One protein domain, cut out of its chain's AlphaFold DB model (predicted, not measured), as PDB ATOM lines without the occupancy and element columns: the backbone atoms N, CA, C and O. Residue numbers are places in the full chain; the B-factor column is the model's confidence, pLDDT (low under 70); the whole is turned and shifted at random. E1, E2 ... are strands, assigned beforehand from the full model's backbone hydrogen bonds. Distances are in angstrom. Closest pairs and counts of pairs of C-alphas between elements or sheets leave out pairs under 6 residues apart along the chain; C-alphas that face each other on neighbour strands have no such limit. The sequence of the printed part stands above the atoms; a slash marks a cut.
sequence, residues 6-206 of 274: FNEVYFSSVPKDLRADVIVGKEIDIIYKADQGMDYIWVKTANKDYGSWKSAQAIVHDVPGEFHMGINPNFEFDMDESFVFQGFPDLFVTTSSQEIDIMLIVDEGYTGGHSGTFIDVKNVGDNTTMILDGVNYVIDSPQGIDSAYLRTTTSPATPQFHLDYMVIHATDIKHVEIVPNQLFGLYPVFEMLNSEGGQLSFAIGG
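What this domain is: This is residues 6 to 206 of the 274 residues of an uncharacterized protein of Marine Group III euryarchaeote CG-Epi1 (UniProt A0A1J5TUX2). Two layers of antiparallel strands lie face to face as a flat sandwich, joined along one long edge, where the two longest strands, E11 and E12, fold back on themselves and have one half in each layer. One layer holds E1, E4, E5, E8, E9 and E14 with the later part of E11 and the earlier part of E12; the other holds E2, E3, E6, E7, E10 and E13 with the remaining parts of E11 and E12. The printed part has 201 residues with 14 named strands, E1 to E14 in order along the chain, and no named helix: the class is all strand. By its pairs the two layers are one branched, antiparallel sheet, twisted. The whole is compact, with a radius of gyration of the C-alphas of 17.1 A, and spans 59 by 44 by 22 A.

Where its parts are: The longest strands by residues are E11, residues 136 to 158, and E12, residues 161 to 183, with 23 residues each. E11 begins at C-alpha 136 at (15.760, 49.514, 54.772); it bends by 176 degrees at residue 150, and E12 by 176 degrees at residue 166. From first to last C-alpha they measure 18.5 A and 12.2 A. E9 is residues 116 to 124, 22.3 A, E8 residues 100 to 106, E5 residues 52 to 63, 32.4 A, E4 residues 38 to 49, 33.7 A, and E1 residues 6 to 11, beginning at C-alpha 6 at (17.121, 43.548, 23.356). E10 is residues 128 to 133, E7 residues 90 to 95, E6 residues 66 to 72, E3 residues 28 to 34 and E2 residues 18 to 24. E13 is residues 187 to 196, 26.5 A, and E14 residues 199 to 206, 24.1 A, ending at C-alpha 206 at (34.980, 53.703, 49.881).

How they stand to each other: E11 and E12 have three or more neighbours each and form a hairpin, with N 150 and O 168 2.8 A apart. On one side of E11 are E10, beside residues 136 to 141, and E9, beside residues 145 to 153; E12 is on the other side. N 129 of E10 and O 140 are 2.8 A apart, and N 118 of E9 and O 151 are 2.8 A apart. E13, beside residues 174 to 183 of E12, and E14, beside residues 162 to 171, lie on the side of E12 other than E11; N 179 and O 191 are 2.8 A apart, and N 167 and O 203 2.7 A. E10, E11, E12 and E13 form a meander, each strand the antiparallel neighbour of the one before. From E9 the antiparallel pairs go on through E8, N 104 and O 119 at 2.8 A, E5, N 59 and O 103 at 2.8 A, and E4, N 43 and O 58 at 2.8 A, to the edge strand E1, N 8 and O 44 at 2.8 A. From E10 they go on through E7, N 91 and O 130 at 2.8 A, E6, N 68 and O 94 at 2.8 A, and E3, N 30 and O 69 at 2.8 A, to the edge strand E2, N 21 and O 31 at 3.0 A. The closest C-alphas of E2 and E4, those of Val 24 and Thr 45, are 6.1 A apart. E13 and E14 are apart, as are E7 and E8.

The domain as a whole: The two C-alphas farthest apart, those of Lys 16 and Phe 184, are 59.8 A apart. The printed part has no cut. The link from E6 to E7, residues 73 to 89, is long, and its C-alphas lie 5 to 24 A from the mean of all C-alphas. The links from E1 to E2 and from E8 to E9 are short, and the other ten are tight. The mean pLDDT of the printed part is 86.5, with 13 residues under 70: residues 111 to 113, 154 to 159 and 184 to 187.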
ATOM      1  N   PHE A   6      17.237  44.954  23.713       88.44
ATOM      2  CA  PHE A   6      17.121  43.548  23.356       88.44
ATOM      3  C   PHE A   6      16.849  42.729  24.610       88.44
ATOM      4  O   PHE A   6      17.328  43.064  25.692       88.44
ATOM      5  N   ASN A   7      16.090  41.656  24.429       89.69
ATOM      6  CA  ASN A   7      15.740  40.727  25.485       89.69
ATOM      7  C   ASN A   7      16.042  39.310  25.000       89.69
ATOM      8  O   ASN A   7      15.723  38.971  23.858       89.69
ATOM      9  N   GLU A   8      16.636  38.498  25.860       90.44
ATOM     10  CA  GLU A   8      16.964  37.103  25.602       90.44
ATOM     11  C   GLU A   8      16.421  36.240  26.737       90.44
ATOM     12  O   GLU A   8      16.493  36.607  27.910       90.44
ATOM     13  N   VAL A   9      15.870  35.087  26.371       91.25
ATOM     14  CA  VAL A   9      15.368  34.084  27.307       91.25
ATOM     15  C   VAL A   9      15.870  32.733  26.829       91.25
ATOM     16  O   VAL A   9      15.674  32.370  25.668       91.25
ATOM     17  N   TYR A  10      16.513  32.000  27.725       92.38
ATOM     18  CA  TYR A  10      17.046  30.671  27.483       92.38
ATOM     19  C   TYR A  10      16.473  29.702  28.511       92.38
ATOM     20  O   TYR A  10      16.516  29.954  29.713       92.38
ATOM     21  N   PHE A  11      15.968  28.578  28.012       91.69
ATOM     22  CA  PHE A  11      15.522  27.441  28.807       91.69
ATOM     23  C   PHE A  11      16.491  26.285  28.568       91.69
ATOM     24  O   PHE A  11      16.815  25.996  27.412       91.69
ATOM     25  N   SER A  12      16.953  25.619  29.629       92.75
ATOM     26  CA  SER A  12      17.875  24.481  29.500       92.75
ATOM     27  C   SER A  12      17.256  23.298  28.746       92.75
ATOM     28  O   SER A  12      17.947  22.554  28.048       92.75
ATOM     29  N   SER A  13      15.935  23.147  28.842       88.31
ATOM     30  CA  SER A  13      15.147  22.159  28.115       88.31
ATOM     31  C   SER A  13      13.738  22.689  27.839       88.31
ATOM     32  O   SER A  13      13.294  23.661  28.445       88.31
ATOM     33  N   VAL A  14      13.028  22.057  26.900       83.94
ATOM     34  CA  VAL A  14      11.615  22.357  26.629       83.94
ATOM     35  C   VAL A  14      10.782  21.156  27.095       83.94
ATOM     36  O   VAL A  14      10.899  20.087  26.487       83.94
ATOM     37  N   PRO A  15       9.980  21.296  28.169       81.81
ATOM     38  CA  PRO A  15       9.067  20.258  28.644       81.81
ATOM     39  C   PRO A  15       8.000  19.904  27.607       81.81
ATOM     40  O   PRO A  15       7.816  20.613  26.614       81.81
ATOM     41  N   LYS A  16       7.263  18.812  27.841       81.81
ATOM     42  CA  LYS A  16       6.152  18.445  26.948       81.81
ATOM     43  C   LYS A  16       4.991  19.421  27.088       81.81
ATOM     44  O   LYS A  16       4.432  19.825  26.071       81.81
ATOM     45  N   ASP A  17       4.685  19.807  28.323       83.44
ATOM     46  CA  ASP A  17       3.676  20.806  28.649       83.44
ATOM     47  C   ASP A  17       4.369  21.985  29.336       83.44
ATOM     48  O   ASP A  17       4.845  21.864  30.459       83.44
ATOM     49  N   LEU A  18       4.444  23.123  28.643       83.25
ATOM     50  CA  LEU A  18       5.091  24.339  29.131       83.25
ATOM     51  C   LEU A  18       4.145  25.530  29.014       83.25
ATOM     52  O   LEU A  18       3.699  25.879  27.918       83.25
ATOM     53  N   ARG A  19       3.915  26.210  30.136       85.06
ATOM     54  CA  ARG A  19       3.421  27.582  30.167       85.06
ATOM     55  C   ARG A  19       4.470  28.458  30.842       85.06
ATOM     56  O   ARG A  19       4.719  28.309  32.034       85.06
ATOM     57  N   ALA A  20       5.059  29.357  30.062       80.75
ATOM     58  CA  ALA A  20       6.007  30.343  30.550       80.75
ATOM     59  C   ALA A  20       5.575  31.741  30.108       80.75
ATOM     60  O   ALA A  20       5.408  31.977  28.910       80.75
ATOM     61  N   ASP A  21       5.415  32.642  31.069       82.38
ATOM     62  CA  ASP A  21       5.234  34.070  30.830       82.38
ATOM     63  C   ASP A  21       6.505  34.766  31.342       82.38
ATOM     64  O   ASP A  21       6.839  34.663  32.520       82.38
ATOM     65  N   VAL A  22       7.258  35.398  30.433       79.19
ATOM     66  CA  VAL A  22       8.493  36.121  30.766       79.19
ATOM     67  C   VAL A  22       8.354  37.572  30.329       79.19
ATOM     68  O   VAL A  22       8.323  37.869  29.130       79.19
ATOM     69  N   ILE A  23       8.253  38.475  31.301       78.75
ATOM     70  CA  ILE A  23       8.156  39.917  31.070       78.75
ATOM     71  C   ILE A  23       9.537  40.510  31.310       78.75
ATOM     72  O   ILE A  23      10.135  40.321  32.363       78.75
ATOM     73  N   VAL A  24      10.054  41.193  30.292       73.38
ATOM     74  CA  VAL A  24      11.440  41.664  30.240       73.38
ATOM     75  C   VAL A  24      11.501  43.094  29.738       73.38
ATOM     76  O   VAL A  24      10.966  43.443  28.680       73.38
ATOM     77  N   GLY A  25      12.180  43.923  30.514       73.19
ATOM     78  CA  GLY A  25      12.400  45.328  30.238       73.19
ATOM     79  C   GLY A  25      12.992  45.967  31.478       73.19
ATOM     80  O   GLY A  25      14.044  45.554  31.944       73.19
ATOM     81  N   LYS A  26      12.312  46.960  32.045       72.50
ATOM     82  CA  LYS A  26      12.721  47.500  33.345       72.50
ATOM     83  C   LYS A  26      12.654  46.439  34.450       72.50
ATOM     84  O   LYS A  26      13.552  46.393  35.272       72.50
ATOM     85  N   GLU A  27      11.665  45.560  34.395       84.50
ATOM     86  CA  GLU A  27      11.459  44.456  35.335       84.50
ATOM     87  C   GLU A  27      11.786  43.115  34.662       84.50
ATOM     88  O   GLU A  27      11.800  43.021  33.423       84.50
ATOM     89  N   ILE A  28      12.055  42.093  35.477       87.62
ATOM     90  CA  ILE A  28      12.125  40.691  35.050       87.62
ATOM     91  C   ILE A  28      11.074  39.926  35.851       87.62
ATOM     92  O   ILE A  28      11.226  39.788  37.055       87.62
ATOM     93  N   ASP A  29      10.040  39.411  35.193       92.62
ATOM     94  CA  ASP A  29       9.026  38.544  35.807       92.62
ATOM     95  C   ASP A  29       9.007  37.214  35.051       92.62
ATOM     96  O   ASP A  29       8.921  37.204  33.821       92.62
ATOM     97  N   ILE A  30       9.164  36.104  35.770       92.25
ATOM     98  CA  ILE A  30       9.250  34.744  35.240       92.25
ATOM     99  C   ILE A  30       8.174  33.914  35.928       92.25
ATOM    100  O   ILE A  30       8.326  33.527  37.084       92.25
ATOM    101  N   ILE A  31       7.114  33.587  35.197       92.75
ATOM    102  CA  ILE A  31       6.088  32.639  35.634       92.75
ATOM    103  C   ILE A  31       6.299  31.354  34.847       92.75
ATOM    104  O   ILE A  31       6.150  31.341  33.627       92.75
ATOM    105  N   TYR A  32       6.629  30.270  35.538       92.06
ATOM    106  CA  TYR A  32       6.889  28.960  34.961       92.06
ATOM    107  C   TYR A  32       5.944  27.910  35.539       92.06
ATOM    108  O   TYR A  32       5.835  27.724  36.753       92.06
ATOM    109  N   LYS A  33       5.267  27.191  34.642       92.25
ATOM    110  CA  LYS A  33       4.459  26.022  34.973       92.25
ATOM    111  C   LYS A  33       4.670  24.932  33.930       92.25
ATOM    112  O   LYS A  33       4.367  25.142  32.752       92.25
ATOM    113  N   ALA A  34       5.133  23.767  34.365       90.94
ATOM    114  CA  ALA A  34       5.381  22.626  33.492       90.94
ATOM    115  C   ALA A  34       5.188  21.272  34.184       90.94
ATOM    116  O   ALA A  34       5.047  21.185  35.402       90.94
ATOM    117  N   ASP A  35       5.196  20.200  33.389       88.69
ATOM    118  CA  ASP A  35       5.105  18.813  33.864       88.69
ATOM    119  C   ASP A  35       6.384  18.303  34.549       88.69
ATOM    120  O   ASP A  35       6.346  17.316  35.285       88.69
ATOM    121  N   GLN A  36       7.509  18.984  34.336       89.56
ATOM    122  CA  GLN A  36       8.804  18.690  34.946       89.56
ATOM    123  C   GLN A  36       9.583  19.980  35.235       89.56
ATOM    124  O   GLN A  36       9.353  21.021  34.612       89.56
ATOM    125  N   GLY A  37      10.520  19.896  36.181       90.12
ATOM    126  CA  GLY A  37      11.499  20.956  36.412       90.12
ATOM    127  C   GLY A  37      12.514  21.075  35.271       90.12
ATOM    128  O   GLY A  37      12.499  20.288  34.319       90.12
ATOM    129  N   MET A  38      13.404  22.055  35.375       92.25
ATOM    130  CA  MET A  38      14.512  22.245  34.444       92.25
ATOM    131  C   MET A  38      15.784  22.680  35.163       92.25
ATOM    132  O   MET A  38      15.720  23.334  36.199       92.25
ATOM    133  N   ASP A  39      16.929  22.389  34.546       93.38
ATOM    134  CA  ASP A  39      18.227  22.744  35.123       93.38
ATOM    135  C   ASP A  39      18.387  24.258  35.316       93.38
ATOM    136  O   ASP A  39      18.827  24.683  36.374       93.38
ATOM    137  N   TYR A  40      18.033  25.085  34.319       94.62
ATOM    138  CA  TYR A  40      18.082  26.535  34.486       94.62
ATOM    139  C   TYR A  40      17.191  27.318  33.517       94.62
ATOM    140  O   TYR A  40      16.981  26.925  32.362       94.62
ATOM    141  N   ILE A  41      16.760  28.491  33.982       94.62
ATOM    142  CA  ILE A  41      16.232  29.591  33.172       94.62
ATOM    143  C   ILE A  41      17.256  30.720  33.211       94.62
ATOM    144  O   ILE A  41      17.686  31.138  34.282       94.62
ATOM    145  N   TRP A  42      17.624  31.253  32.049       95.25
ATOM    146  CA  TRP A  42      18.416  32.476  31.966       95.25
ATOM    147  C   TRP A  42      17.640  33.545  31.211       95.25
ATOM    148  O   TRP A  42      17.239  33.355  30.064       95.25
ATOM    149  N   VAL A  43      17.445  34.682  31.866       93.88
ATOM    150  CA  VAL A  43      16.819  35.864  31.291       93.88
ATOM    151  C   VAL A  43      17.832  36.991  31.265       93.88
ATOM    152  O   VAL A  43      18.525  37.243  32.250       93.88
ATOM    153  N   LYS A  44      17.899  37.696  30.141       92.25
ATOM    154  CA  LYS A  44      18.699  38.904  29.989       92.25
ATOM    155  C   LYS A  44      17.893  39.977  29.287       92.25
ATOM    156  O   LYS A  44      17.260  39.739  28.264       92.25
ATOM    157  N   THR A  45      17.968  41.184  29.811       90.38
ATOM    158  CA  THR A  45      17.389  42.381  29.213       90.38
ATOM    159  C   THR A  45      18.459  43.454  29.168       90.38
ATOM    160  O   THR A  45      19.283  43.581  30.073       90.38
ATOM    161  N   ALA A  46      18.501  44.201  28.074       89.38
ATOM    162  CA  ALA A  46      19.482  45.248  27.885       89.38
ATOM    163  C   ALA A  46      18.891  46.419  27.116       89.38
ATOM    164  O   ALA A  46      18.175  46.258  26.126       89.38
ATOM    165  N   ASN A  47      19.259  47.620  27.535       86.06
ATOM    166  CA  ASN A  47      18.877  48.871  26.910       86.06
ATOM    167  C   ASN A  47      20.121  49.705  26.616       86.06
ATOM    168  O   ASN A  47      21.105  49.713  27.357       86.06
ATOM    169  N   LYS A  48      20.074  50.443  25.510       83.94
ATOM    170  CA  LYS A  48      21.106  51.424  25.198       83.94
ATOM    171  C   LYS A  48      20.740  52.756  25.839       83.94
ATOM    172  O   LYS A  48      19.780  53.399  25.405       83.94
ATOM    173  N   ASP A  49      21.525  53.179  26.826       75.19
ATOM    174  CA  ASP A  49      21.396  54.489  27.466       75.19
ATOM    175  C   ASP A  49      22.716  55.270  27.426       75.19
ATOM    176  O   ASP A  49      23.806  54.707  27.557       75.19
ATOM    177  N   TYR A  50      22.621  56.573  27.150       71.44
ATOM    178  CA  TYR A  50      23.763  57.492  27.005       71.44
ATOM    179  C   TYR A  50      24.936  56.963  26.148       71.44
ATOM    180  O   TYR A  50      26.100  57.259  26.392       71.44
ATOM    181  N   GLY A  51      24.637  56.175  25.109       78.44
ATOM    182  CA  GLY A  51      25.644  55.621  24.195       78.44
ATOM    183  C   GLY A  51      26.301  54.316  24.661       78.44
ATOM    184  O   GLY A  51      26.986  53.687  23.853       78.44
ATOM    185  N   SER A  52      26.020  53.865  25.884       82.81
ATOM    186  CA  SER A  52      26.471  52.587  26.445       82.81
ATOM    187  C   SER A  52      25.328  51.572  26.529       82.81
ATOM    188  O   SER A  52      24.159  51.943  26.612       82.81
ATOM    189  N   TRP A  53      25.657  50.284  26.453       88.12
ATOM    190  CA  TRP A  53      24.701  49.216  26.743       88.12
ATOM    191  C   TRP A  53      24.721  48.933  28.235       88.12
ATOM    192  O   TRP A  53      25.802  48.761  28.795       88.12
ATOM    193  N   LYS A  54      23.539  48.885  28.839       87.94
ATOM    194  CA  LYS A  54      23.325  48.466  30.221       87.94
ATOM    195  C   LYS A  54      22.411  47.256  30.206       87.94
ATOM    196  O   LYS A  54      21.508  47.195  29.368       87.94
ATOM    197  N   SER A  55      22.654  46.300  31.089       89.69
ATOM    198  CA  SER A  55      21.879  45.070  31.163       89.69
ATOM    199  C   SER A  55      21.517  44.671  32.587       89.69
ATOM    200  O   SER A  55      22.221  44.994  33.538       89.69
ATOM    201  N   ALA A  56      20.412  43.943  32.700       90.19
ATOM    202  CA  ALA A  56      20.095  43.118  33.848       90.19
ATOM    203  C   ALA A  56      19.910  41.679  33.375       90.19
ATOM    204  O   ALA A  56      19.361  41.424  32.298       90.19
ATOM    205  N   GLN A  57      20.391  40.733  34.168       93.00
ATOM    206  CA  GLN A  57      20.258  39.315  33.887       93.00
ATOM    207  C   GLN A  57      19.961  38.537  35.162       93.00
ATOM    208  O   GLN A  57      20.551  38.806  36.204       93.00
ATOM    209  N   ALA A  58      19.073  37.560  35.036       94.75
ATOM    210  CA  ALA A  58      18.707  36.626  36.083       94.75
ATOM    211  C   ALA A  58      18.973  35.206  35.584       94.75
ATOM    212  O   ALA A  58      18.549  34.840  34.484       94.75
ATOM    213  N   ILE A  59      19.693  34.420  36.371       96.19
ATOM    214  CA  ILE A  59      19.912  32.994  36.154       96.19
ATOM    215  C   ILE A  59      19.265  32.287  37.333       96.19
ATOM    216  O   ILE A  59      19.614  32.556  38.477       96.19
ATOM    217  N   VAL A  60      18.324  31.401  37.045       96.31
ATOM    218  CA  VAL A  60      17.637  30.580  38.039       96.31
ATOM    219  C   VAL A  60      18.019  29.138  37.766       96.31
ATOM    220  O   VAL A  60      17.822  28.685  36.640       96.31
ATOM    221  N   HIS A  61      18.580  28.445  38.751       96.50
ATOM    222  CA  HIS A  61      18.972  27.041  38.661       96.50
ATOM    223  C   HIS A  61      18.025  26.167  39.495       96.50
ATOM    224  O   HIS A  61      17.393  26.663  40.427       96.50
ATOM    225  N   ASP A  62      17.905  24.887  39.134       95.50
ATOM    226  CA  ASP A  62      17.034  23.906  39.801       95.50
ATOM    227  C   ASP A  62      15.553  24.335  39.838       95.50
ATOM    228  O   ASP A  62      14.845  24.234  40.841       95.50
ATOM    229  N   VAL A  63      15.058  24.819  38.693       94.31
ATOM    230  CA  VAL A  63      13.699  25.356  38.563       94.31
ATOM    231  C   VAL A  63      12.667  24.225  38.662       94.31
ATOM    232  O   VAL A  63      12.663  23.324  37.817       94.31
ATOM    233  N   PRO A  64      11.746  24.256  39.638       94.62
ATOM    234  CA  PRO A  64      10.737  23.220  39.810       94.62
ATOM    235  C   PRO A  64       9.576  23.368  38.820       94.62
ATOM    236  O   PRO A  64       9.483  24.342  38.082       94.62
ATOM    237  N   GLY A  65       8.653  22.400  38.817       92.25
ATOM    238  CA  GLY A  65       7.488  22.401  37.921       92.25
ATOM    239  C   GLY A  65       6.531  23.590  38.102       92.25
ATOM    240  O   GLY A  65       5.808  23.918  37.164       92.25
ATOM    241  N   GLU A  66       6.531  24.247  39.267       93.56
ATOM    242  CA  GLU A  66       5.819  25.505  39.516       93.56
ATOM    243  C   GLU A  66       6.756  26.525  40.166       93.56
ATOM    244  O   GLU A  66       7.260  26.310  41.270       93.56
ATOM    245  N   PHE A  67       6.979  27.637  39.470       93.94
ATOM    246  CA  PHE A  67       7.896  28.688  39.885       93.94
ATOM    247  C   PHE A  67       7.381  30.052  39.429       93.94
ATOM    248  O   PHE A  67       6.959  30.223  38.285       93.94
ATOM    249  N   HIS A  68       7.432  31.033  40.318       95.81
ATOM    250  CA  HIS A  68       7.202  32.432  40.012       95.81
ATOM    251  C   HIS A  68       8.281  33.256  40.698       95.81
ATOM    252  O   HIS A  68       8.446  33.196  41.912       95.81
ATOM    253  N   MET A  69       9.008  34.029  39.908       95.00
ATOM    254  CA  MET A  69       9.942  35.029  40.393       95.00
ATOM    255  C   MET A  69       9.644  36.357  39.732       95.00
ATOM    256  O   MET A  69       9.411  36.395  38.525       95.00
ATOM    257  N   GLY A  70       9.793  37.436  40.488       92.75
ATOM    258  CA  GLY A  70       9.917  38.761  39.908       92.75
ATOM    259  C   GLY A  70      11.049  39.558  40.528       92.75
ATOM    260  O   GLY A  70      11.396  39.392  41.697       92.75
ATOM    261  N   ILE A  71      11.634  40.407  39.692       89.81
ATOM    262  CA  ILE A  71      12.723  41.315  40.007       89.81
ATOM    263  C   ILE A  71      12.284  42.701  39.563       89.81
ATOM    264  O   ILE A  71      12.209  42.986  38.360       89.81
ATOM    265  N   ASN A  72      12.009  43.557  40.542       88.19
ATOM    266  CA  ASN A  72      11.542  44.913  40.306       88.19
ATOM    267  C   ASN A  72      12.643  45.902  40.681       88.19
ATOM    268  O   ASN A  72      13.077  45.940  41.826       88.19
ATOM    269  N   PRO A  73      13.143  46.711  39.743       81.50
ATOM    270  CA  PRO A  73      14.117  47.736  40.079       81.50
ATOM    271  C   PRO A  73      13.481  48.889  40.864       81.50
ATOM    272  O   PRO A  73      12.406  49.379  40.516       81.50
ATOM    273  N   ASN A  74      14.220  49.416  41.835       81.75
ATOM    274  CA  ASN A  74      13.860  50.654  42.514       81.75
ATOM    275  C   ASN A  74      14.466  51.860  41.775       81.75
ATOM    276  O   ASN A  74      15.682  52.003  41.680       81.75
ATOM    277  N   PHE A  75      13.612  52.710  41.195       77.06
ATOM    278  CA  PHE A  75      14.029  53.888  40.411       77.06
ATOM    279  C   PHE A  75      14.073  55.183  41.220       77.06
ATOM    280  O   PHE A  75      14.589  56.191  40.732       77.06
ATOM    281  N   GLU A  76      13.447  55.187  42.392       75.31
ATOM    282  CA  GLU A  76      13.380  56.369  43.236       75.31
ATOM    283  C   GLU A  76      14.745  56.596  43.881       75.31
ATOM    284  O   GLU A  76      15.366  55.676  44.412       75.31
ATOM    285  N   PHE A  77      15.229  57.827  43.761       74.50
ATOM    286  CA  PHE A  77      16.480  58.260  44.356       74.50
ATOM    287  C   PHE A  77      16.216  59.553  45.109       74.50
ATOM    288  O   PHE A  77      15.734  60.526  44.518       74.50
ATOM    289  N   ASP A  78      16.551  59.550  46.391       75.19
ATOM    290  CA  ASP A  78      16.440  60.701  47.268       75.19
ATOM    291  C   ASP A  78      17.822  61.036  47.839       75.19
ATOM    292  O   ASP A  78      18.488  60.209  48.462       75.19
ATOM    293  N   MET A  79      18.261  62.269  47.588       70.25
ATOM    294  CA  MET A  79      19.552  62.780  48.045       70.25
ATOM    295  C   MET A  79      19.588  63.044  49.552       70.25
ATOM    296  O   MET A  79      20.682  63.167  50.104       70.25
ATOM    297  N   ASP A  80      18.423  63.165  50.188       73.88
ATOM    298  CA  ASP A  80      18.300  63.430  51.620       73.88
ATOM    299  C   ASP A  80      18.253  62.130  52.450       73.88
ATOM    300  O   ASP A  80      18.388  62.177  53.673       73.88
ATOM    301  N   GLU A  81      18.121  60.973  51.793       74.31
ATOM    302  CA  GLU A  81      18.028  59.654  52.418       74.31
ATOM    303  C   GLU A  81      19.335  58.850  52.320       74.31
ATOM    304  O   GLU A  81      20.262  59.156  51.562       74.31
ATOM    305  N   SER A  82      19.421  57.762  53.088       70.88
ATOM    306  CA  SER A  82      20.581  56.872  53.048       70.88
ATOM    307  C   SER A  82      20.750  56.232  51.665       70.88
ATOM    308  O   SER A  82      19.844  55.587  51.149       70.88
ATOM    309  N   PHE A  83      21.922  56.396  51.052       71.19
ATOM    310  CA  PHE A  83      22.169  56.062  49.642       71.19
ATOM    311  C   PHE A  83      22.526  54.589  49.385       71.19
ATOM    312  O   PHE A  83      22.608  54.175  48.232       71.19
ATOM    313  N   VAL A  84      22.831  53.802  50.424       75.50
ATOM    314  CA  VAL A  84      23.561  52.531  50.246       75.50
ATOM    315  C   VAL A  84      22.717  51.462  49.544       75.50
ATOM    316  O   VAL A  84      23.236  50.754  48.678       75.50
ATOM    317  N   PHE A  85      21.430  51.369  49.890       78.88
ATOM    318  CA  PHE A  85      20.488  50.438  49.259       78.88
ATOM    319  C   PHE A  85      19.602  51.088  48.195       78.88
ATOM    320  O   PHE A  85      18.855  50.386  47.520       78.88
ATOM    321  N   GLN A  86      19.693  52.404  47.986       78.50
ATOM    322  CA  GLN A  86      18.917  53.045  46.927       78.50
ATOM    323  C   GLN A  86      19.292  52.456  45.564       78.50
ATOM    324  O   GLN A  86      20.464  52.410  45.179       78.50
ATOM    325  N   GLY A  87      18.280  51.986  44.838       76.94
ATOM    326  CA  GLY A  87      18.451  51.293  43.564       76.94
ATOM    327  C   GLY A  87      18.664  49.781  43.659       76.94
ATOM    328  O   GLY A  87      18.719  49.141  42.606       76.94
ATOM    329  N   PHE A  88      18.748  49.196  44.864       84.25
ATOM    330  CA  PHE A  88      18.672  47.739  45.012       84.25
ATOM    331  C   PHE A  88      17.332  47.244  44.459       84.25
ATOM    332  O   PHE A  88      16.308  47.882  44.696       84.25
ATOM    333  N   PRO A  89      17.317  46.143  43.697       87.12
ATOM    334  CA  PRO A  89      16.084  45.584  43.180       87.12
ATOM    335  C   PRO A  89      15.334  44.825  44.276       87.12
ATOM    336  O   PRO A  89      15.951  44.180  45.122       87.12
ATOM    337  N   ASP A  90      14.012  44.843  44.191       91.94
ATOM    338  CA  ASP A  90      13.160  43.917  44.918       91.94
ATOM    339  C   ASP A  90      13.181  42.562  44.210       91.94
ATOM    340  O   ASP A  90      13.063  42.492  42.986       91.94
ATOM    341  N   LEU A  91      13.279  41.487  44.979       93.38
ATOM    342  CA  LEU A  91      13.158  40.105  44.543       93.38
ATOM    343  C   LEU A  91      12.013  39.451  45.316       93.38
ATOM    344  O   LEU A  91      11.952  39.543  46.539       93.38
ATOM    345  N   PHE A  92      11.137  38.736  44.621       95.94
ATOM    346  CA  PHE A  92      10.187  37.827  45.256       95.94
ATOM    347  C   PHE A  92      10.188  36.479  44.547       95.94
ATOM    348  O   PHE A  92      10.406  36.402  43.335       95.94
ATOM    349  N   VAL A  93       9.950  35.418  45.315       96.12
ATOM    350  CA  VAL A  93       9.970  34.034  44.848       96.12
ATOM    351  C   VAL A  93       8.816  33.261  45.479       96.12
ATOM    352  O   VAL A  93       8.693  33.174  46.701       96.12
ATOM    353  N   THR A  94       8.003  32.645  44.629       96.31
ATOM    354  CA  THR A  94       7.001  31.639  44.986       96.31
ATOM    355  C   THR A  94       7.329  30.365  44.222       96.31
ATOM    356  O   THR A  94       7.542  30.381  43.010       96.31
ATOM    357  N   THR A  95       7.420  29.244  44.920       94.69
ATOM    358  CA  THR A  95       8.011  28.020  44.376       94.69
ATOM    359  C   THR A  95       7.459  26.779  45.063       94.69
ATOM    360  O   THR A  95       7.146  26.785  46.249       94.69
ATOM    361  N   SER A  96       7.388  25.669  44.331       92.50
ATOM    362  CA  SER A  96       7.086  24.357  44.912       92.50
ATOM    363  C   SER A  96       8.314  23.612  45.474       92.50
ATOM    364  O   SER A  96       8.181  22.451  45.858       92.50
ATOM    365  N   SER A  97       9.506  24.220  45.464       91.56
ATOM    366  CA  SER A  97      10.793  23.649  45.907       91.56
ATOM    367  C   SER A  97      11.543  24.602  46.846       91.56
ATOM    368  O   SER A  97      11.277  25.799  46.847       91.56
ATOM    369  N   GLN A  98      12.488  24.066  47.621       89.44
ATOM    370  CA  GLN A  98      13.409  24.823  48.484       89.44
ATOM    371  C   GLN A  98      14.858  24.788  47.984       89.44
ATOM    372  O   GLN A  98      15.763  25.210  48.685       89.44
ATOM    373  N   GLU A  99      15.086  24.263  46.784       91.62
ATOM    374  CA  GLU A  99      16.428  24.003  46.247       91.62
ATOM    375  C   GLU A  99      16.781  24.954  45.092       91.62
ATOM    376  O   GLU A  99      17.644  24.646  44.285       91.62
ATOM    377  N   ILE A 100      16.080  26.088  44.958       94.94
ATOM    378  CA  ILE A 100      16.319  27.015  43.844       94.94
ATOM    379  C   ILE A 100      17.509  27.915  44.155       94.94
ATOM    380  O   ILE A 100      17.499  28.628  45.160       94.94
ATOM    381  N   ASP A 101      18.452  27.989  43.221       96.81
ATOM    382  CA  ASP A 101      19.509  28.997  43.243       96.81
ATOM    383  C   ASP A 101      19.186  30.141  42.277       96.81
ATOM    384  O   ASP A 101      18.683  29.933  41.168       96.81
ATOM    385  N   ILE A 102      19.486  31.373  42.684       96.12
ATOM    386  CA  ILE A 102      19.185  32.581  41.918       96.12
ATOM    387  C   ILE A 102      20.416  33.470  41.891       96.12
ATOM    388  O   ILE A 102      20.890  33.927  42.926       96.12
ATOM    389  N   MET A 103      20.857  33.803  40.683       96.50
ATOM    390  CA  MET A 103      21.877  34.808  40.439       96.50
ATOM    391  C   MET A 103      21.291  35.965  39.634       96.50
ATOM    392  O   MET A 103      20.868  35.792  38.492       96.50
ATOM    393  N   LEU A 104      21.320  37.162  40.204       94.00
ATOM    394  CA  LEU A 104      20.934  38.411  39.563       94.00
ATOM    395  C   LEU A 104      22.157  39.313  39.413       94.00
ATOM    396  O   LEU A 104      22.920  39.531  40.351       94.00
ATOM    397  N   ILE A 105      22.319  39.865  38.215       92.38
ATOM    398  CA  ILE A 105      23.388  40.801  37.877       92.38
ATOM    399  C   ILE A 105      22.750  41.991  37.174       92.38
ATOM    400  O   ILE A 105      22.134  41.832  36.119       92.38
ATOM    401  N   VAL A 106      22.904  43.174  37.755       88.75
ATOM    402  CA  VAL A 106      22.357  44.439  37.266       88.75
ATOM    403  C   VAL A 106      23.507  45.419  37.070       88.75
ATOM    404  O   VAL A 106      24.220  45.748  38.018       88.75
ATOM    405  N   ASP A 107      23.690  45.885  35.837       86.94
ATOM    406  CA  ASP A 107      24.718  46.870  35.510       86.94
ATOM    407  C   ASP A 107      24.375  48.250  36.092       86.94
ATOM    408  O   ASP A 107      23.225  48.693  36.062       86.94
ATOM    409  N   GLU A 108      25.405  48.992  36.505       83.19
ATOM    410  CA  GLU A 108      25.302  50.406  36.890       83.19
ATOM    411  C   GLU A 108      24.536  51.217  35.839       83.19
ATOM    412  O   GLU A 108      24.876  51.181  34.652       83.19
ATOM    413  N   GLY A 109      23.529  51.990  36.242       77.19
ATOM    414  CA  GLY A 109      22.725  52.798  35.322       77.19
ATOM    415  C   GLY A 109      21.618  52.038  34.589       77.19
ATOM    416  O   GLY A 109      20.845  52.674  33.872       77.19
ATOM    417  N   TYR A 110      21.493  50.716  34.755       78.44
ATOM    418  CA  TYR A 110      20.380  49.954  34.178       78.44
ATOM    419  C   TYR A 110      19.032  50.388  34.770       78.44
ATOM    420  O   TYR A 110      18.080  50.696  34.050       78.44
ATOM    421  N   THR A 111      18.987  50.492  36.096       69.44
ATOM    422  CA  THR A 111      17.816  50.899  36.882       69.44
ATOM    423  C   THR A 111      17.742  52.413  37.071       69.44
ATOM    424  O   THR A 111      17.030  52.899  37.934       69.44
ATOM    425  N   GLY A 112      18.495  53.200  36.293       63.38
ATOM    426  CA  GLY A 112      18.620  54.648  36.494       63.38
ATOM    427  C   GLY A 112      19.427  55.057  37.735       63.38
ATOM    428  O   GLY A 112      19.858  56.206  37.798       63.38
ATOM    429  N   GLY A 113      19.683  54.132  38.667       64.25
ATOM    430  CA  GLY A 113      20.617  54.307  39.776       64.25
ATOM    431  C   GLY A 113      22.078  54.282  39.322       64.25
ATOM    432  O   GLY A 113      22.406  53.794  38.241       64.25
ATOM    433  N   HIS A 114      22.972  54.816  40.152       71.00
ATOM    434  CA  HIS A 114      24.406  54.855  39.848       71.00
ATOM    435  C   HIS A 114      25.122  53.538  40.149       71.00
ATOM    436  O   HIS A 114      26.189  53.308  39.591       71.00
ATOM    437  N   SER A 115      24.506  52.688  40.971       76.06
ATOM    438  CA  SER A 115      25.099  51.462  41.490       76.06
ATOM    439  C   SER A 115      24.790  50.247  40.625       76.06
ATOM    440  O   SER A 115      23.711  50.139  40.040       76.06
ATOM    441  N   GLY A 116      25.736  49.313  40.566       84.44
ATOM    442  CA  GLY A 116      25.522  47.966  40.049       84.44
ATOM    443  C   GLY A 116      25.148  47.041  41.195       84.44
ATOM    444  O   GLY A 116      25.621  47.230  42.314       84.44
ATOM    445  N   THR A 117      24.326  46.028  40.932       87.75
ATOM    446  CA  THR A 117      23.889  45.077  41.962       87.75
ATOM    447  C   THR A 117      24.147  43.647  41.518       87.75
ATOM    448  O   THR A 117      23.869  43.263  40.385       87.75
ATOM    449  N   PHE A 118      24.679  42.852  42.435       91.88
ATOM    450  CA  PHE A 118      24.884  41.424  42.293       91.88
ATOM    451  C   PHE A 118      24.223  40.725  43.480       91.88
ATOM    452  O   PHE A 118      24.537  41.038  44.628       91.88
ATOM    453  N   ILE A 119      23.316  39.795  43.204       94.00
ATOM    454  CA  ILE A 119      22.653  38.954  44.203       94.00
ATOM    455  C   ILE A 119      22.889  37.507  43.786       94.00
ATOM    456  O   ILE A 119      22.607  37.154  42.647       94.00
ATOM    457  N   ASP A 120      23.413  36.689  44.684       96.44
ATOM    458  CA  ASP A 120      23.549  35.242  44.521       96.44
ATOM    459  C   ASP A 120      22.979  34.585  45.775       96.44
ATOM    460  O   ASP A 120      23.529  34.736  46.868       96.44
ATOM    461  N   VAL A 121      21.824  33.941  45.638       96.69
ATOM    462  CA  VAL A 121      21.105  33.292  46.737       96.69
ATOM    463  C   VAL A 121      20.907  31.819  46.420       96.69
ATOM    464  O   VAL A 121      20.629  31.461  45.277       96.69
ATOM    465  N   LYS A 122      21.070  30.971  47.434       97.25
ATOM    466  CA  LYS A 122      21.048  29.516  47.293       97.25
ATOM    467  C   LYS A 122      19.991  28.867  48.154       97.25
ATOM    468  O   LYS A 122      19.799  29.301  49.292       97.25
ATOM    469  N   ASN A 123      19.388  27.804  47.624       96.31
ATOM    470  CA  ASN A 123      18.309  27.057  48.268       96.31
ATOM    471  C   ASN A 123      17.194  27.983  48.770       96.31
ATOM    472  O   ASN A 123      16.870  28.047  49.953       96.31
ATOM    473  N   VAL A 124      16.644  28.769  47.846       95.06
ATOM    474  CA  VAL A 124      15.566  29.711  48.131       95.06
ATOM    475  C   VAL A 124      14.236  28.974  48.187       95.06
ATOM    476  O   VAL A 124      13.797  28.366  47.208       95.06
ATOM    477  N   GLY A 125      13.585  29.051  49.345       92.25
ATOM    478  CA  GLY A 125      12.272  28.464  49.565       92.25
ATOM    479  C   GLY A 125      11.088  29.350  49.185       92.25
ATOM    480  O   GLY A 125      11.222  30.507  48.778       92.25
ATOM    481  N   ASP A 126       9.898  28.771  49.334       95.44
ATOM    482  CA  ASP A 126       8.630  29.419  49.001       95.44
ATOM    483  C   ASP A 126       8.356  30.675  49.836       95.44
ATOM    484  O   ASP A 126       8.649  30.722  51.035       95.44
ATOM    485  N   ASN A 127       7.723  31.661  49.197       95.56
ATOM    486  CA  ASN A 127       7.408  32.984  49.741       95.56
ATOM    487  C   ASN A 127       8.630  33.747  50.259       95.56
ATOM    488  O   ASN A 127       8.541  34.445  51.266       95.56
ATOM    489  N   THR A 128       9.760  33.621  49.564       96.75
ATOM    490  CA  THR A 128      10.943  34.430  49.859       96.75
ATOM    491  C   THR A 128      10.817  35.803  49.213       96.75
ATOM    492  O   THR A 128      10.480  35.915  48.032       96.75
ATOM    493  N   THR A 129      11.137  36.849  49.963       97.00
ATOM    494  CA  THR A 129      11.231  38.227  49.496       97.00
ATOM    495  C   THR A 129      12.552  38.859  49.933       97.00
ATOM    496  O   THR A 129      13.099  38.573  50.996       97.00
ATOM    497  N   MET A 130      13.090  39.726  49.084       95.06
ATOM    498  CA  MET A 130      14.186  40.633  49.406       95.06
ATOM    499  C   MET A 130      13.788  41.992  48.845       95.06
ATOM    500  O   MET A 130      13.737  42.140  47.630       95.06
ATOM    501  N   ILE A 131      13.410  42.940  49.695       93.94
ATOM    502  CA  ILE A 131      12.748  44.176  49.259       93.94
ATOM    503  C   ILE A 131      13.380  45.407  49.893       93.94
ATOM    504  O   ILE A 131      13.869  45.359  51.025       93.94
ATOM    505  N   LEU A 132      13.334  46.520  49.166       90.12
ATOM    506  CA  LEU A 132      13.644  47.839  49.695       90.12
ATOM    507  C   LEU A 132      12.378  48.443  50.334       90.12
ATOM    508  O   LEU A 132      11.467  48.878  49.634       90.12
ATOM    509  N   ASP A 133      12.317  48.476  51.666       90.44
ATOM    510  CA  ASP A 133      11.246  49.128  52.433       90.44
ATOM    511  C   ASP A 133      11.708  50.515  52.906       90.44
ATOM    512  O   ASP A 133      12.418  50.670  53.905       90.44
ATOM    513  N   GLY A 134      11.372  51.542  52.123       87.81
ATOM    514  CA  GLY A 134      11.912  52.888  52.306       87.81
ATOM    515  C   GLY A 134      13.420  52.910  52.045       87.81
ATOM    516  O   GLY A 134      13.855  52.815  50.901       87.81
ATOM    517  N   VAL A 135      14.219  53.036  53.106       84.88
ATOM    518  CA  VAL A 135      15.692  52.941  53.037       84.88
ATOM    519  C   VAL A 135      16.224  51.600  53.543       84.88
ATOM    520  O   VAL A 135      17.409  51.313  53.369       84.88
ATOM    521  N   ASN A 136      15.374  50.780  54.162       91.12
ATOM    522  CA  ASN A 136      15.760  49.514  54.772       91.12
ATOM    523  C   ASN A 136      15.743  48.414  53.718       91.12
ATOM    524  O   ASN A 136      14.851  48.372  52.875       91.12
ATOM    525  N   TYR A 137      16.695  47.491  53.786       91.44
ATOM    526  CA  TYR A 137      16.658  46.293  52.955       91.44
ATOM    527  C   TYR A 137      16.243  45.098  53.806       91.44
ATOM    528  O   TYR A 137      16.939  44.742  54.760       91.44
ATOM    529  N   VAL A 138      15.098  44.502  53.481       94.62
ATOM    530  CA  VAL A 138      14.477  43.428  54.261       94.62
ATOM    531  C   VAL A 138      14.552  42.133  53.476       94.62
ATOM    532  O   VAL A 138      14.079  42.062  52.345       94.62
ATOM    533  N   ILE A 139      15.127  41.103  54.088       95.06
ATOM    534  CA  ILE A 139      15.100  39.728  53.589       95.06
ATOM    535  C   ILE A 139      14.119  38.963  54.466       95.06
ATOM    536  O   ILE A 139      14.307  38.920  55.680       95.06
ATOM    537  N   ASP A 140      13.114  38.342  53.860       96.25
ATOM    538  CA  ASP A 140      12.171  37.451  54.532       96.25
ATOM    539  C   ASP A 140      12.068  36.145  53.742       96.25
ATOM    540  O   ASP A 140      11.797  36.134  52.546       96.25
ATOM    541  N   SER A 141      12.345  35.027  54.394       95.50
ATOM    542  CA  SER A 141      12.278  33.694  53.823       95.50
ATOM    543  C   SER A 141      11.746  32.729  54.878       95.50
ATOM    544  O   SER A 141      12.512  32.181  55.676       95.50
ATOM    545  N   PRO A 142      10.430  32.463  54.895       93.75
ATOM    546  CA  PRO A 142       9.813  31.602  55.902       93.75
ATOM    547  C   PRO A 142      10.377  30.174  55.928       93.75
ATOM    548  O   PRO A 142      10.330  29.502  56.961       93.75
ATOM    549  N   GLN A 143      10.880  29.698  54.787       93.69
ATOM    550  CA  GLN A 143      11.513  28.384  54.644       93.69
ATOM    551  C   GLN A 143      13.045  28.435  54.774       93.69
ATOM    552  O   GLN A 143      13.658  27.382  54.921       93.69
ATOM    553  N   GLY A 144      13.638  29.629  54.798       92.62
ATOM    554  CA  GLY A 144      15.074  29.853  54.878       92.62
ATOM    555  C   GLY A 144      15.762  29.978  53.515       92.62
ATOM    556  O   GLY A 144      15.279  29.481  52.497       92.62
ATOM    557  N   ILE A 145      16.909  30.656  53.536       95.50
ATOM    558  CA  ILE A 145      17.904  30.737  52.467       95.50
ATOM    559  C   ILE A 145      19.218  30.214  53.045       95.50
ATOM    560  O   ILE A 145      19.729  30.768  54.024       95.50
ATOM    561  N   ASP A 146      19.806  29.196  52.423       96.50
ATOM    562  CA  ASP A 146      21.057  28.608  52.916       96.50
ATOM    563  C   ASP A 146      22.220  29.592  52.822       96.50
ATOM    564  O   ASP A 146      23.049  29.691  53.729       96.50
ATOM    565  N   SER A 147      22.299  30.335  51.718       95.69
ATOM    566  CA  SER A 147      23.301  31.377  51.549       95.69
ATOM    567  C   SER A 147      22.769  32.527  50.716       95.69
ATOM    568  O   SER A 147      22.258  32.305  49.625       95.69
ATOM    569  N   ALA A 148      22.941  33.753  51.202       94.94
ATOM    570  CA  ALA A 148      22.689  34.969  50.447       94.94
ATOM    571  C   ALA A 148      23.972  35.789  50.339       94.94
ATOM    572  O   ALA A 148      24.578  36.140  51.349       94.94
ATOM    573  N   TYR A 149      24.381  36.108  49.119       94.94
ATOM    574  CA  TYR A 149      25.490  36.998  48.813       94.94
ATOM    575  C   TYR A 149      24.959  38.202  48.040       94.94
ATOM    576  O   TYR A 149      24.509  38.090  46.902       94.94
ATOM    577  N   LEU A 150      25.029  39.370  48.663       92.44
ATOM    578  CA  LEU A 150      24.629  40.648  48.100       92.44
ATOM    579  C   LEU A 150      25.869  41.503  47.919       92.44
ATOM    580  O   LEU A 150      26.674  41.668  48.835       92.44
ATOM    581  N   ARG A 151      26.014  42.096  46.744       89.62
ATOM    582  CA  ARG A 151      27.071  43.054  46.465       89.62
ATOM    583  C   ARG A 151      26.520  44.219  45.672       89.62
ATOM    584  O   ARG A 151      25.809  44.036  44.692       89.62
ATOM    585  N   THR A 152      26.934  45.413  46.059       84.88
ATOM    586  CA  THR A 152      26.742  46.624  45.264       84.88
ATOM    587  C   THR A 152      28.087  47.227  44.895       84.88
ATOM    588  O   THR A 152      29.058  47.118  45.656       84.88
ATOM    589  N   THR A 153      28.161  47.816  43.706       75.38
ATOM    590  CA  THR A 153      29.338  48.534  43.214       75.38
ATOM    591  C   THR A 153      28.985  49.977  42.913       75.38
ATOM    592  O   THR A 153      27.921  50.245  42.366       75.38
ATOM    593  N   THR A 154      29.913  50.870  43.264       65.50
ATOM    594  CA  THR A 154      30.038  52.239  42.744       65.50
ATOM    595  C   THR A 154      28.788  53.111  42.862       65.50
ATOM    596  O   THR A 154      27.931  53.130  41.989       65.50
ATOM    597  N   SER A 155      28.747  53.958  43.892       59.97
ATOM    598  CA  SER A 155      27.765  55.045  43.974       59.97
ATOM    599  C   SER A 155      28.433  56.350  44.422       59.97
ATOM    600  O   SER A 155      29.129  56.358  45.446       59.97
ATOM    601  N   PRO A 156      28.267  57.475  43.693       56.94
ATOM    602  CA  PRO A 156      28.487  58.795  44.262       56.94
ATOM    603  C   PRO A 156      27.399  59.019  45.311       56.94
ATOM    604  O   PRO A 156      26.270  59.386  45.006       56.94
ATOM    605  N   ALA A 157      27.761  58.722  46.550       59.19
ATOM    606  CA  ALA A 157      26.861  58.715  47.680       59.19
ATOM    607  C   ALA A 157      26.547  60.136  48.164       59.19
ATOM    608  O   ALA A 157      25.389  60.508  48.309       59.19
ATOM    609  N   THR A 158      27.589  60.952  48.348       64.00
ATOM    610  CA  THR A 158      27.518  62.392  48.650       64.00
ATOM    611  C   THR A 158      28.752  63.091  48.053       64.00
ATOM    612  O   THR A 158      29.699  62.412  47.651       64.00
ATOM    613  N   PRO A 159      28.834  64.436  47.997       66.12
ATOM    614  CA  PRO A 159      30.066  65.117  47.577       66.12
ATOM    615  C   PRO A 159      31.299  64.755  48.420       66.12
ATOM    616  O   PRO A 159      32.427  64.972  47.984       66.12
ATOM    617  N   GLN A 160      31.087  64.255  49.636       71.31
ATOM    618  CA  GLN A 160      32.132  63.923  50.592       71.31
ATOM    619  C   GLN A 160      32.367  62.419  50.720       71.31
ATOM    620  O   GLN A 160      33.387  62.057  51.284       71.31
ATOM    621  N   PHE A 161      31.486  61.539  50.240       75.12
ATOM    622  CA  PHE A 161      31.669  60.090  50.342       75.12
ATOM    623  C   PHE A 161      31.422  59.404  48.999       75.12
ATOM    624  O   PHE A 161      30.412  59.637  48.334       75.12
ATOM    625  N   HIS A 162      32.338  58.521  48.621       78.81
ATOM    626  CA  HIS A 162      32.214  57.630  47.481       78.81
ATOM    627  C   HIS A 162      32.217  56.185  47.967       78.81
ATOM    628  O   HIS A 162      33.131  55.775  48.681       78.81
ATOM    629  N   LEU A 163      31.200  55.413  47.583       80.19
ATOM    630  CA  LEU A 163      31.133  53.986  47.873       80.19
ATOM    631  C   LEU A 163      31.779  53.212  46.720       80.19
ATOM    632  O   LEU A 163      31.230  53.204  45.619       80.19
ATOM    633  N   ASP A 164      32.889  52.521  46.982       83.50
ATOM    634  CA  ASP A 164      33.519  51.630  45.999       83.50
ATOM    635  C   ASP A 164      32.745  50.311  45.915       83.50
ATOM    636  O   ASP A 164      32.402  49.828  44.832       83.50
ATOM    637  N   TYR A 165      32.473  49.717  47.079       84.88
ATOM    638  CA  TYR A 165      31.743  48.464  47.192       84.88
ATOM    639  C   TYR A 165      31.097  48.302  48.567       84.88
ATOM    640  O   TYR A 165      31.613  48.764  49.584       84.88
ATOM    641  N   MET A 166      30.018  47.529  48.599       86.44
ATOM    642  CA  MET A 166      29.527  46.880  49.809       86.44
ATOM    643  C   MET A 166      29.183  45.431  49.473       86.44
ATOM    644  O   MET A 166      28.649  45.149  48.402       86.44
ATOM    645  N   VAL A 167      29.529  44.524  50.380       89.62
ATOM    646  CA  VAL A 167      29.285  43.088  50.304       89.62
ATOM    647  C   VAL A 167      28.651  42.644  51.613       89.62
ATOM    648  O   VAL A 167      29.174  42.936  52.689       89.62
ATOM    649  N   ILE A 168      27.552  41.914  51.500       90.25
ATOM    650  CA  ILE A 168      26.856  41.258  52.599       90.25
ATOM    651  C   ILE A 168      26.751  39.795  52.214       90.25
ATOM    652  O   ILE A 168      26.212  39.464  51.163       90.25
ATOM    653  N   HIS A 169      27.293  38.915  53.037       93.25
ATOM    654  CA  HIS A 169      27.148  37.479  52.873       93.25
ATOM    655  C   HIS A 169      26.550  36.921  54.143       93.25
ATOM    656  O   HIS A 169      27.024  37.237  55.223       93.25
ATOM    657  N   ALA A 170      25.509  36.117  54.047       92.38
ATOM    658  CA  ALA A 170      24.925  35.503  55.221       92.38
ATOM    659  C   ALA A 170      24.433  34.089  54.916       92.38
ATOM    660  O   ALA A 170      24.223  33.731  53.751       92.38
ATOM    661  N   THR A 171      24.326  33.274  55.962       94.44
ATOM    662  CA  THR A 171      23.939  31.863  55.871       94.44
ATOM    663  C   THR A 171      22.757  31.552  56.770       94.44
ATOM    664  O   THR A 171      22.579  32.186  57.814       94.44
ATOM    665  N   ASP A 172      21.975  30.554  56.365       94.12
ATOM    666  CA  ASP A 172      20.811  30.045  57.097       94.12
ATOM    667  C   ASP A 172      19.804  31.153  57.467       94.12
ATOM    668  O   ASP A 172      19.283  31.182  58.580       94.12
ATOM    669  N   ILE A 173      19.570  32.108  56.562       93.12
ATOM    670  CA  ILE A 173      18.778  33.320  56.820       93.12
ATOM    671  C   ILE A 173      17.299  33.022  56.643       93.12
ATOM    672  O   ILE A 173      16.884  32.552  55.587       93.12
ATOM    673  N   LYS A 174      16.486  33.404  57.623       94.56
ATOM    674  CA  LYS A 174      15.027  33.467  57.476       94.56
ATOM    675  C   LYS A 174      14.488  34.879  57.528       94.56
ATOM    676  O   LYS A 174      13.518  35.169  56.849       94.56
ATOM    677  N   HIS A 175      15.091  35.751  58.326       94.31
ATOM    678  CA  HIS A 175      14.684  37.145  58.360       94.31
ATOM    679  C   HIS A 175      15.870  38.032  58.717       94.31
ATOM    680  O   HIS A 175      16.644  37.704  59.613       94.31
ATOM    681  N   VAL A 176      16.022  39.165  58.046       92.50
ATOM    682  CA  VAL A 176      16.902  40.245  58.498       92.50
ATOM    683  C   VAL A 176      16.408  41.559  57.921       92.50
ATOM    684  O   VAL A 176      16.161  41.675  56.722       92.50
ATOM    685  N   GLU A 177      16.310  42.563  58.780       93.12
ATOM    686  CA  GLU A 177      16.099  43.944  58.378       93.12
ATOM    687  C   GLU A 177      17.425  44.695  58.509       93.12
ATOM    688  O   GLU A 177      17.999  44.786  59.596       93.12
ATOM    689  N   ILE A 178      17.923  45.215  57.389       91.56
ATOM    690  CA  ILE A 178      19.163  45.980  57.329       91.56
ATOM    691  C   ILE A 178      18.807  47.456  57.229       91.56
ATOM    692  O   ILE A 178      18.344  47.923  56.188       91.56
ATOM    693  N   VAL A 179      19.054  48.196  58.303       90.88
ATOM    694  CA  VAL A 179      18.747  49.624  58.404       90.88
ATOM    695  C   VAL A 179      20.024  50.428  58.179       90.88
ATOM    696  O   VAL A 179      20.930  50.398  59.022       90.88
ATOM    697  N   PRO A 180      20.152  51.143  57.051       86.12
ATOM    698  CA  PRO A 180      21.317  51.970  56.804       86.12
ATOM    699  C   PRO A 180      21.127  53.359  57.432       86.12
ATOM    700  O   PRO A 180      20.331  54.174  56.981       86.12
ATOM    701  N   ASN A 181      21.938  53.674  58.428       81.88
ATOM    702  CA  ASN A 181      22.005  54.980  59.070       81.88
ATOM    703  C   ASN A 181      23.239  55.769  58.626       81.88
ATOM    704  O   ASN A 181      24.200  55.233  58.070       81.88
ATOM    705  N   GLN A 182      23.226  57.072  58.904       75.19
ATOM    706  CA  GLN A 182      24.362  57.954  58.667       75.19
ATOM    707  C   GLN A 182      24.728  58.725  59.933       75.19
ATOM    708  O   GLN A 182      23.916  59.456  60.497       75.19
ATOM    709  N   LEU A 183      25.989  58.642  60.352       71.25
ATOM    710  CA  LEU A 183      26.533  59.550  61.356       71.25
ATOM    711  C   LEU A 183      26.945  60.853  60.676       71.25
ATOM    712  O   LEU A 183      27.684  60.857  59.688       71.25
ATOM    713  N   PHE A 184      26.458  61.969  61.222       69.62
ATOM    714  CA  PHE A 184      26.730  63.326  60.730       69.62
ATOM    715  C   PHE A 184      26.373  63.546  59.245       69.62
ATOM    716  O   PHE A 184      26.954  64.421  58.609       69.62
ATOM    717  N   GLY A 185      25.448  62.748  58.692       66.69
ATOM    718  CA  GLY A 185      25.031  62.810  57.282       66.69
ATOM    719  C   GLY A 185      26.100  62.373  56.274       66.69
ATOM    720  O   GLY A 185      25.959  62.622  55.083       66.69
ATOM    721  N   LEU A 186      27.200  61.773  56.739       66.50
ATOM    722  CA  LEU A 186      28.355  61.443  55.895       66.50
ATOM    723  C   LEU A 186      28.789  59.987  56.016       66.50
ATOM    724  O   LEU A 186      29.334  59.428  55.067       66.50
ATOM    725  N   TYR A 187      28.601  59.392  57.193       69.56
ATOM    726  CA  TYR A 187      29.297  58.171  57.562       69.56
ATOM    727  C   TYR A 187      28.326  56.994  57.709       69.56
ATOM    728  O   TYR A 187      27.508  57.033  58.628       69.56
ATOM    729  N   PRO A 188      28.384  55.953  56.856       75.12
ATOM    730  CA  PRO A 188      27.403  54.877  56.895       75.12
ATOM    731  C   PRO A 188      27.575  54.003  58.145       75.12
ATOM    732  O   PRO A 188      28.690  53.608  58.494       75.12
ATOM    733  N   VAL A 189      26.460  53.689  58.795       80.12
ATOM    734  CA  VAL A 189      26.331  52.725  59.892       80.12
ATOM    735  C   VAL A 189      25.201  51.782  59.530       80.12
ATOM    736  O   VAL A 189      24.162  52.240  59.076       80.12
ATOM    737  N   PHE A 190      25.381  50.483  59.730       85.25
ATOM    738  CA  PHE A 190      24.334  49.509  59.430       85.25
ATOM    739  C   PHE A 190      23.843  48.886  60.719       85.25
ATOM    740  O   PHE A 190      24.646  48.377  61.504       85.25
ATOM    741  N   GLU A 191      22.533  48.936  60.923       88.31
ATOM    742  CA  GLU A 191      21.871  48.228  62.005       88.31
ATOM    743  C   GLU A 191      21.199  46.983  61.442       88.31
ATOM    744  O   GLU A 191      20.416  47.075  60.499       88.31
ATOM    745  N   MET A 192      21.517  45.824  62.012       88.50
ATOM    746  CA  MET A 192      20.795  44.586  61.717       88.50
ATOM    747  C   MET A 192      19.736  44.401  62.795       88.50
ATOM    748  O   MET A 192      20.064  44.278  63.982       88.50
ATOM    749  N   LEU A 193      18.472  44.437  62.380       87.19
ATOM    750  CA  LEU A 193      17.305  44.279  63.238       87.19
ATOM    751  C   LEU A 193      16.591  42.963  62.928       87.19
ATOM    752  O   LEU A 193      16.726  42.396  61.839       87.19
ATOM    753  N   ASN A 194      15.840  42.481  63.924       86.94
ATOM    754  CA  ASN A 194      14.944  41.323  63.831       86.94
ATOM    755  C   ASN A 194      15.595  40.073  63.211       86.94
ATOM    756  O   ASN A 194      14.927  39.275  62.566       86.94
ATOM    757  N   SER A 195      16.910  39.918  63.363       88.12
ATOM    758  CA  SER A 195      17.667  38.991  62.533       88.12
ATOM    759  C   SER A 195      17.530  37.544  63.014       88.12
ATOM    760  O   SER A 195      17.932  37.210  64.125       88.12
ATOM    761  N   GLU A 196      16.994  36.679  62.155       91.44
ATOM    762  CA  GLU A 196      16.951  35.226  62.309       91.44
ATOM    763  C   GLU A 196      17.839  34.602  61.227       91.44
ATOM    764  O   GLU A 196      17.449  34.499  60.059       91.44
ATOM    765  N   GLY A 197      19.042  34.182  61.618       90.50
ATOM    766  CA  GLY A 197      19.952  33.469  60.731       90.50
ATOM    767  C   GLY A 197      21.155  32.854  61.440       90.50
ATOM    768  O   GLY A 197      21.274  32.924  62.664       90.50
ATOM    769  N   GLY A 198      22.057  32.252  60.664       90.44
ATOM    770  CA  GLY A 198      23.298  31.660  61.158       90.44
ATOM    771  C   GLY A 198      24.436  32.677  61.234       90.44
ATOM    772  O   GLY A 198      24.668  33.314  62.266       90.44
ATOM    773  N   GLN A 199      25.170  32.811  60.130       90.88
ATOM    774  CA  GLN A 199      26.359  33.660  60.035       90.88
ATOM    775  C   GLN A 199      26.102  34.885  59.162       90.88
ATOM    776  O   GLN A 199      25.306  34.839  58.226       90.88
ATOM    777  N   LEU A 200      26.814  35.969  59.460       88.31
ATOM    778  CA  LEU A 200      26.811  37.216  58.708       88.31
ATOM    779  C   LEU A 200      28.255  37.671  58.500       88.31
ATOM    780  O   LEU A 200      29.015  37.824  59.448       88.31
ATOM    781  N   SER A 201      28.610  37.945  57.259       88.00
ATOM    782  CA  SER A 201      29.858  38.567  56.856       88.00
ATOM    783  C   SER A 201      29.541  39.878  56.153       88.00
ATOM    784  O   SER A 201      28.693  39.937  55.262       88.00
ATOM    785  N   PHE A 202      30.220  40.948  56.540       87.56
ATOM    786  CA  PHE A 202      29.979  42.278  56.003       87.56
ATOM    787  C   PHE A 202      31.297  42.949  55.634       87.56
ATOM    788  O   PHE A 202      32.249  42.968  56.416       87.56
ATOM    789  N   ALA A 203      31.353  43.552  54.452       86.00
ATOM    790  CA  ALA A 203      32.481  44.366  54.035       86.00
ATOM    791  C   ALA A 203      31.993  45.588  53.263       86.00
ATOM    792  O   ALA A 203      31.203  45.478  52.334       86.00
ATOM    793  N   ILE A 204      32.519  46.755  53.607       82.69
ATOM    794  CA  ILE A 204      32.251  48.003  52.899       82.69
ATOM    795  C   ILE A 204      33.568  48.725  52.662       82.69
ATOM    796  O   ILE A 204      34.471  48.692  53.499       82.69
ATOM    797  N   GLY A 205      33.689  49.355  51.502       81.12
ATOM    798  CA  GLY A 205      34.848  50.150  51.158       81.12
ATOM    799  C   GLY A 205      34.477  51.356  50.323       81.12
ATOM    800  O   GLY A 205      33.565  51.306  49.500       81.12
ATOM    801  N   GLY A 206      35.191  52.445  50.564       80.81
ATOM    802  CA  GLY A 206      34.980  53.703  49.881       80.81
ATOM    803  C   GLY A 206      36.013  54.751  50.263       80.81
ATOM    804  O   GLY A 206      36.995  54.479  50.970       80.81
TER     805      GLY A 206